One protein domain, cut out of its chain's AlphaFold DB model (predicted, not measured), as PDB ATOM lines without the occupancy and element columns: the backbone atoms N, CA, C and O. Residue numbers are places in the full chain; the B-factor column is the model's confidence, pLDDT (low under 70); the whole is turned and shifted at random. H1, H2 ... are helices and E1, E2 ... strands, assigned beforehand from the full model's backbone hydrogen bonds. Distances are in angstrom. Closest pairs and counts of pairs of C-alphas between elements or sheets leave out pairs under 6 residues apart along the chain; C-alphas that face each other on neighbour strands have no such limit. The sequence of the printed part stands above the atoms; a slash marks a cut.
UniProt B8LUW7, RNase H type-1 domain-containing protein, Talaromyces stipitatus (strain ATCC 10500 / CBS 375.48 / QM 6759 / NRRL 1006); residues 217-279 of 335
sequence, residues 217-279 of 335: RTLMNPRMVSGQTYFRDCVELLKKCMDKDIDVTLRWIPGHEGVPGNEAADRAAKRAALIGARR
ATOM      1  N   ARG A 217      47.810 -34.970  15.696       81.25
ATOM      2  CA  ARG A 217      47.149 -34.202  14.625       81.25
ATOM      3  C   ARG A 217      46.166 -35.051  13.822       81.25
ATOM      4  O   ARG A 217      45.129 -34.539  13.412       81.25
ATOM      5  N   THR A 218      46.482 -36.327  13.611       77.25
ATOM      6  CA  THR A 218      45.612 -37.255  12.874       77.25
ATOM      7  C   THR A 218      44.364 -37.611  13.682       77.25
ATOM      8  O   THR A 218      43.280 -37.668  13.115       77.25
ATOM      9  N   LEU A 219      44.489 -37.784  15.004       77.81
ATOM     10  CA  LEU A 219      43.346 -37.997  15.900       77.81
ATOM     11  C   LEU A 219      42.439 -36.761  15.992       77.81
ATOM     12  O   LEU A 219      41.221 -36.900  16.008       77.81
ATOM     13  N   MET A 220      43.020 -35.557  16.009       76.12
ATOM     14  CA  MET A 220      42.259 -34.300  16.029       76.12
ATOM     15  C   MET A 220      41.565 -33.994  14.696       76.12
ATOM     16  O   MET A 220      40.524 -33.343  14.678       76.12
ATOM     17  N   ASN A 221      42.151 -34.413  13.573       75.31
ATOM     18  CA  ASN A 221      41.603 -34.190  12.239       75.31
ATOM     19  C   ASN A 221      41.836 -35.428  11.361       75.31
ATOM     20  O   ASN A 221      42.833 -35.479  10.627       75.31
ATOM     21  N   PRO A 222      40.941 -36.431  11.434       66.31
ATOM     22  CA  PRO A 222      41.065 -37.663  10.667       66.31
ATOM     23  C   PRO A 222      40.951 -37.372   9.165       66.31
ATOM     24  O   PRO A 222      39.863 -37.280   8.603       66.31
ATOM     25  N   ARG A 223      42.093 -37.206   8.492       63.66
ATOM     26  CA  ARG A 223      42.181 -37.108   7.028       63.66
ATOM     27  C   ARG A 223      42.661 -38.431   6.446       63.66
ATOM     28  O   ARG A 223      43.360 -39.198   7.103       63.66
ATOM     29  N   MET A 224      42.303 -38.696   5.192       53.53
ATOM     30  CA  MET A 224      42.703 -39.923   4.505       53.53
ATOM     31  C   MET A 224      44.227 -39.974   4.288       53.53
ATOM     32  O   MET A 224      44.751 -39.372   3.356       53.53
ATOM     33  N   VAL A 225      44.938 -40.722   5.137       55.00
ATOM     34  CA  VAL A 225      46.368 -41.054   4.980       55.00
ATOM     35  C   VAL A 225      46.632 -42.512   5.373       55.00
ATOM     36  O   VAL A 225      45.860 -43.119   6.112       55.00
ATOM     37  N   SER A 226      47.709 -43.101   4.847       53.97
ATOM     38  CA  SER A 226      48.106 -44.497   5.091       53.97
ATOM     39  C   SER A 226      48.236 -44.816   6.590       53.97
ATOM     40  O   SER A 226      48.966 -44.115   7.285       53.97
ATOM     41  N   GLY A 227      47.588 -45.891   7.066       56.22
ATOM     42  CA  GLY A 227      47.549 -46.283   8.490       56.22
ATOM     43  C   GLY A 227      46.153 -46.252   9.135       56.22
ATOM     44  O   GLY A 227      46.048 -46.419  10.347       56.22
ATOM     45  N   GLN A 228      45.095 -46.053   8.339       64.69
ATOM     46  CA  GLN A 228      43.717 -45.821   8.802       64.69
ATOM     47  C   GLN A 228      43.170 -46.861   9.784       64.69
ATOM     48  O   GLN A 228      42.399 -46.482  10.654       64.69
ATOM     49  N   THR A 229      43.561 -48.135   9.686       62.62
ATOM     50  CA  THR A 229      43.030 -49.186  10.571       62.62
ATOM     51  C   THR A 229      43.333 -48.893  12.040       62.62
ATOM     52  O   THR A 229      42.420 -48.868  12.853       62.62
ATOM     53  N   TYR A 230      44.584 -48.557  12.369       67.69
ATOM     54  CA  TYR A 230      44.969 -48.261  13.751       67.69
ATOM     55  C   TYR A 230      44.338 -46.960  14.260       67.69
ATOM     56  O   TYR A 230      43.913 -46.886  15.406       67.69
ATOM     57  N   PHE A 231      44.220 -45.942  13.400       75.12
ATOM     58  CA  PHE A 231      43.568 -44.685  13.775       75.12
ATOM     59  C   PHE A 231      42.065 -44.845  13.993       75.12
ATOM     60  O   PHE A 231      41.530 -44.245  14.921       75.12
ATOM     61  N   ARG A 232      41.392 -45.658  13.171       74.94
ATOM     62  CA  ARG A 232      39.980 -46.003  13.361       74.94
ATOM     63  C   ARG A 232      39.781 -46.641  14.731       74.94
ATOM     64  O   ARG A 232      38.943 -46.162  15.488       74.94
ATOM     65  N   ASP A 233      40.588 -47.644  15.066       78.69
ATOM     66  CA  ASP A 233      40.473 -48.354  16.342       78.69
ATOM     67  C   ASP A 233      40.728 -47.401  17.532       78.69
ATOM     68  O   ASP A 233      39.995 -47.428  18.520       78.69
ATOM     69  N   CYS A 234      41.693 -46.476  17.419       81.12
ATOM     70  CA  CYS A 234      41.902 -45.426  18.425       81.12
ATOM     71  C   CYS A 234      40.686 -44.498  18.582       81.12
ATOM     72  O   CYS A 234      40.304 -44.176  19.704       81.12
ATOM     73  N   VAL A 235      40.070 -44.064  17.478       82.62
ATOM     74  CA  VAL A 235      38.873 -43.206  17.514       82.62
ATOM     75  C   VAL A 235      37.686 -43.948  18.130       82.62
ATOM     76  O   VAL A 235      36.951 -43.368  18.925       82.62
ATOM     77  N   GLU A 236      37.501 -45.227  17.805       84.12
ATOM     78  CA  GLU A 236      36.461 -46.066  18.411       84.12
ATOM     79  C   GLU A 236      36.671 -46.245  19.918       84.12
ATOM     80  O   GLU A 236      35.708 -46.170  20.680       84.12
ATOM     81  N   LEU A 237      37.915 -46.432  20.368       84.56
ATOM     82  CA  LEU A 237      38.239 -46.499  21.795       84.56
ATOM     83  C   LEU A 237      37.956 -45.174  22.507       84.56
ATOM     84  O   LEU A 237      37.336 -45.186  23.566       84.56
ATOM     85  N   LEU A 238      38.338 -44.040  21.912       83.56
ATOM     86  CA  LEU A 238      38.035 -42.719  22.470       83.56
ATOM     87  C   LEU A 238      36.521 -42.487  22.580       83.56
ATOM     88  O   LEU A 238      36.061 -42.003  23.611       83.56
ATOM     89  N   LYS A 239      35.737 -42.904  21.577       83.56
ATOM     90  CA  LYS A 239      34.266 -42.863  21.646       83.56
ATOM     91  C   LYS A 239      33.723 -43.725  22.784       83.56
ATOM     92  O   LYS A 239      32.950 -43.230  23.590       83.56
ATOM     93  N   LYS A 240      34.199 -44.966  22.926       86.94
ATOM     94  CA  LYS A 240      33.809 -45.846  24.042       86.94
ATOM     95  C   LYS A 240      34.156 -45.252  25.410       86.94
ATOM     96  O   LYS A 240      33.436 -45.497  26.373       86.94
ATOM     97  N   CYS A 241      35.258 -44.507  25.518       82.62
ATOM     98  CA  CYS A 241      35.592 -43.770  26.736       82.62
ATOM     99  C   CYS A 241      34.569 -42.660  27.010       82.62
ATOM    100  O   CYS A 241      34.075 -42.570  28.130       82.62
ATOM    101  N   MET A 242      34.197 -41.881  25.990       80.44
ATOM    102  CA  MET A 242      33.162 -40.847  26.107       80.44
ATOM    103  C   MET A 242      31.805 -41.435  26.513       80.44
ATOM    104  O   MET A 242      31.181 -40.922  27.435       80.44
ATOM    105  N   ASP A 243      31.393 -42.549  25.900       84.62
ATOM    106  CA  ASP A 243      30.135 -43.243  26.221       84.62
ATOM    107  C   ASP A 243      30.089 -43.736  27.681       84.62
ATOM    108  O   ASP A 243      29.017 -43.923  28.252       84.62
ATOM    109  N   LYS A 244      31.260 -43.944  28.301       82.69
ATOM    110  CA  LYS A 244      31.421 -44.365  29.702       82.69
ATOM    111  C   LYS A 244      31.690 -43.209  30.670       82.69
ATOM    112  O   LYS A 244      32.026 -43.463  31.830       82.69
ATOM    113  N   ASP A 245      31.565 -41.963  30.214       79.44
ATOM    114  CA  ASP A 245      31.879 -40.765  31.000       79.44
ATOM    115  C   ASP A 245      33.336 -40.770  31.523       79.44
ATOM    116  O   ASP A 245      33.634 -40.507  32.693       79.44
ATOM    117  N   ILE A 246      34.266 -41.158  30.641       82.00
ATOM    118  CA  ILE A 246      35.716 -41.111  30.860       82.00
ATOM    119  C   ILE A 246      36.299 -40.008  29.972       82.00
ATOM    120  O   ILE A 246      36.465 -40.181  28.764       82.00
ATOM    121  N   ASP A 247      36.652 -38.880  30.588       78.00
ATOM    122  CA  ASP A 247      37.266 -37.737  29.906       78.00
ATOM    123  C   ASP A 247      38.780 -37.950  29.714       78.00
ATOM    124  O   ASP A 247      39.570 -37.801  30.648       78.00
ATOM    125  N   VAL A 248      39.178 -38.344  28.500       82.69
ATOM    126  CA  VAL A 248      40.575 -38.616  28.126       82.69
ATOM    127  C   VAL A 248      41.234 -37.357  27.563       82.69
ATOM    128  O   VAL A 248      40.839 -36.846  26.518       82.69
ATOM    129  N   THR A 249      42.317 -36.901  28.193       81.38
ATOM    130  CA  THR A 249      43.141 -35.793  27.687       81.38
ATOM    131  C   THR A 249      44.371 -36.320  26.954       81.38
ATOM    132  O   THR A 249      45.171 -37.052  27.525       81.38
ATOM    133  N   LEU A 250      44.581 -35.894  25.708       80.81
ATOM    134  CA  LEU A 250      45.803 -36.178  24.949       80.81
ATOM    135  C   LEU A 250      46.759 -34.980  25.017       80.81
ATOM    136  O   LEU A 250      46.357 -33.851  24.730       80.81
ATOM    137  N   ARG A 251      48.033 -35.204  25.363       81.12
ATOM    138  CA  ARG A 251      49.049 -34.142  25.450       81.12
ATOM    139  C   ARG A 251      50.331 -34.512  24.713       81.12
ATOM    140  O   ARG A 251      50.836 -35.625  24.811       81.12
ATOM    141  N   TRP A 252      50.869 -33.548  23.976       88.44
ATOM    142  CA  TRP A 252      52.162 -33.705  23.326       88.44
ATOM    143  C   TRP A 252      53.317 -33.485  24.311       88.44
ATOM    144  O   TRP A 252      53.239 -32.585  25.150       88.44
ATOM    145  N   ILE A 253      54.385 -34.272  24.167       72.19
ATOM    146  CA  ILE A 253      55.671 -34.111  24.867       72.19
ATOM    147  C   ILE A 253      56.834 -34.270  23.881       72.19
ATOM    148  O   ILE A 253      56.664 -34.907  22.846       72.19
ATOM    149  N   PRO A 254      58.019 -33.707  24.147       69.38
ATOM    150  CA  PRO A 254      59.159 -33.923  23.270       69.38
ATOM    151  C   PRO A 254      59.693 -35.360  23.395       69.38
ATOM    152  O   PRO A 254      59.786 -35.919  24.489       69.38
ATOM    153  N   GLY A 255      60.026 -35.963  22.254       75.56
ATOM    154  CA  GLY A 255      60.621 -37.298  22.184       75.56
ATOM    155  C   GLY A 255      62.137 -37.256  22.363       75.56
ATOM    156  O   GLY A 255      62.775 -36.293  21.952       75.56
ATOM    157  N   HIS A 256      62.710 -38.319  22.932       76.44
ATOM    158  CA  HIS A 256      64.159 -38.490  23.144       76.44
ATOM    159  C   HIS A 256      64.843 -37.444  24.050       76.44
ATOM    160  O   HIS A 256      66.056 -37.276  23.981       76.44
ATOM    161  N   GLU A 257      64.081 -36.793  24.932       74.25
ATOM    162  CA  GLU A 257      64.581 -35.783  25.880       74.25
ATOM    163  C   GLU A 257      64.781 -36.321  27.315       74.25
ATOM    164  O   GLU A 257      64.711 -35.559  28.276       74.25
ATOM    165  N   GLY A 258      64.959 -37.632  27.527       58.22
ATOM    166  CA  GLY A 258      65.170 -38.158  28.886       58.22
ATOM    167  C   GLY A 258      63.900 -38.364  29.716       58.22
ATOM    168  O   GLY A 258      64.004 -38.692  30.894       58.22
ATOM    169  N   VAL A 259      62.698 -38.156  29.158       63.28
ATOM    170  CA  VAL A 259      61.429 -38.296  29.902       63.28
ATOM    171  C   VAL A 259      61.162 -39.781  30.201       63.28
ATOM    172  O   VAL A 259      60.803 -40.509  29.269       63.28
ATOM    173  N   PRO A 260      61.252 -40.253  31.465       60.19
ATOM    174  CA  PRO A 260      61.329 -41.688  31.765       60.19
ATOM    175  C   PRO A 260      60.168 -42.518  31.201       60.19
ATOM    176  O   PRO A 260      60.396 -43.547  30.567       60.19
ATOM    177  N   GLY A 261      58.926 -42.039  31.352       63.28
ATOM    178  CA  GLY A 261      57.737 -42.722  30.829       63.28
ATOM    179  C   GLY A 261      57.677 -42.769  29.297       63.28
ATOM    180  O   GLY A 261      57.310 -43.795  28.726       63.28
ATOM    181  N   ASN A 262      58.101 -41.699  28.614       77.38
ATOM    182  CA  ASN A 262      58.145 -41.676  27.148       77.38
ATOM    183  C   ASN A 262      59.234 -42.604  26.608       77.38
ATOM    184  O   ASN A 262      59.018 -43.332  25.645       77.38
ATOM    185  N   GLU A 263      60.403 -42.614  27.247       73.81
ATOM    186  CA  GLU A 263      61.489 -43.506  26.855       73.81
ATOM    187  C   GLU A 263      61.156 -44.974  27.112       73.81
ATOM    188  O   GLU A 263      61.497 -45.834  26.296       73.81
ATOM    189  N   ALA A 264      60.469 -45.277  28.217       68.69
ATOM    190  CA  ALA A 264      59.956 -46.615  28.484       68.69
ATOM    191  C   ALA A 264      58.962 -47.053  27.395       68.69
ATOM    192  O   ALA A 264      59.100 -48.153  26.851       68.69
ATOM    193  N   ALA A 265      58.029 -46.173  27.012       73.50
ATOM    194  CA  ALA A 265      57.080 -46.422  25.930       73.50
ATOM    195  C   ALA A 265      57.779 -46.636  24.569       73.50
ATOM    196  O   ALA A 265      57.471 -47.601  23.869       73.50
ATOM    197  N   ASP A 266      58.769 -45.809  24.218       76.94
ATOM    198  CA  ASP A 266      59.561 -45.951  22.986       76.94
ATOM    199  C   ASP A 266      60.359 -47.268  22.963       76.94
ATOM    200  O   ASP A 266      60.347 -47.996  21.965       76.94
ATOM    201  N   ARG A 267      60.999 -47.647  24.082       78.56
ATOM    202  CA  ARG A 267      61.685 -48.947  24.210       78.56
ATOM    203  C   ARG A 267      60.713 -50.115  24.047       78.56
ATOM    204  O   ARG A 267      61.030 -51.074  23.336       78.56
ATOM    205  N   ALA A 268      59.535 -50.050  24.667       70.31
ATOM    206  CA  ALA A 268      58.500 -51.074  24.529       70.31
ATOM    207  C   ALA A 268      58.015 -51.194  23.073       70.31
ATOM    208  O   ALA A 268      58.023 -52.293  22.514       70.31
ATOM    209  N   ALA A 269      57.713 -50.068  22.422       77.69
ATOM    210  CA  ALA A 269      57.296 -50.026  21.022       77.69
ATOM    211  C   ALA A 269      58.374 -50.588  20.077       77.69
ATOM    212  O   ALA A 269      58.069 -51.396  19.193       77.69
ATOM    213  N   LYS A 270      59.651 -50.239  20.287       76.19
ATOM    214  CA  LYS A 270      60.786 -50.782  19.520       76.19
ATOM    215  C   LYS A 270      60.925 -52.294  19.687       76.19
ATOM    216  O   LYS A 270      61.108 -52.992  18.687       76.19
ATOM    217  N   ARG A 271      60.809 -52.813  20.916       67.44
ATOM    218  CA  ARG A 271      60.840 -54.263  21.184       67.44
ATOM    219  C   ARG A 271      59.682 -54.982  20.488       67.44
ATOM    220  O   ARG A 271      59.926 -55.960  19.784       67.44
ATOM    221  N   ALA A 272      58.460 -54.458  20.586       68.19
ATOM    222  CA  ALA A 272      57.292 -55.022  19.906       68.19
ATOM    223  C   ALA A 272      57.457 -55.026  18.374       68.19
ATOM    224  O   ALA A 272      57.205 -56.040  17.721       68.19
ATOM    225  N   ALA A 273      57.967 -53.934  17.795       66.12
ATOM    226  CA  ALA A 273      58.250 -53.846  16.365       66.12
ATOM    227  C   ALA A 273      59.336 -54.841  15.917       66.12
ATOM    228  O   ALA A 273      59.224 -55.437  14.844       66.12
ATOM    229  N   LEU A 274      60.370 -55.061  16.738       60.94
ATOM    230  CA  LEU A 274      61.412 -56.062  16.491       60.94
ATOM    231  C   LEU A 274      60.854 -57.489  16.535       60.94
ATOM    232  O   LEU A 274      61.187 -58.283  15.659       60.94
ATOM    233  N   ILE A 275      59.985 -57.808  17.498       54.78
ATOM    234  CA  ILE A 275      59.330 -59.123  17.613       54.78
ATOM    235  C   ILE A 275      58.375 -59.358  16.434       54.78
ATOM    236  O   ILE A 275      58.439 -60.404  15.789       54.78
ATOM    237  N   GLY A 276      57.560 -58.364  16.069       52.09
ATOM    238  CA  GLY A 276      56.698 -58.422  14.883       52.09
ATOM    239  C   GLY A 276      57.488 -58.540  13.574       52.09
ATOM    240  O   GLY A 276      57.063 -59.223  12.642       52.09
ATOM    241  N   ALA A 277      58.682 -57.946  13.506       47.69
ATOM    242  CA  ALA A 277      59.587 -58.114  12.375       47.69
ATOM    243  C   ALA A 277      60.303 -59.480  12.361       47.69
ATOM    244  O   ALA A 277      60.634 -59.952  11.271       47.69
ATOM    245  N   ARG A 278      60.530 -60.086  13.541       42.72
ATOM    246  CA  ARG A 278      61.203 -61.379  13.771       42.72
ATOM    247  C   ARG A 278      60.279 -62.595  13.769       42.72
ATOM    248  O   ARG A 278      60.816 -63.698  13.742       42.72
ATOM    249  N   ARG A 279      58.945 -62.446  13.740       40.44
ATOM    250  CA  ARG A 279      58.034 -63.546  13.370       40.44
ATOM    251  C   ARG A 279      58.314 -63.963  11.918       40.44
ATOM    252  O   ARG A 279      57.652 -63.550  10.973       40.44
TER     253      ARG A 279
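What this domain is: This is residues 217 to 279 of the 335 residues of the protein "RNase H type-1 domain-containing protein" of Talaromyces stipitatus (strain ATCC 10500 / CBS 375.48 / QM 6759 / NRRL 1006) (UniProt B8LUW7). The longest helix, H3, stands well away from H2, on which the short H1 packs, and a bridge of chain through E1 spans the open space between H2 and H3. The 63 printed residues hold three named helices and one named strand, in the order H1, H2, E1, H3, and the class is mostly helix. The whole is loose, with a radius of gyration of the C-alphas of 14.6 A and spans of 35 by 29 by 22 A.

Where its parts are: H3, residues 260 to 278, runs 26.7 A from C-alpha 260 at (61.329, -41.688, 31.765) to C-alpha 278 at (61.203, -61.379, 13.771). E1 is residues 249 to 252, 10.2 A. H2, residues 228 to 243, measures 22.2 A. H1, residues 217 to 220, measures 5.1 A.

How they stand to each other: H3 is apart from H1, H2 and E1. E1 pairs with no named strand. H1 touches H2 at residues 231 to 235 of H2 alone; their closest C-alphas, of Leu 219 and Phe 231, are 7.0 A apart. In H2 and H3 every O i to N i+4 pair is within hydrogen-bond range; H1 is too short for one.

The domain as a whole: The C-alphas farthest apart, of Asp 245 and Arg 278, are 39.8 A apart. The printed part has no cut and no long link. Residues 267 to 279 stand free. Low-confidence stretches, under 70, include residues 222 to 230 and 271 to 279.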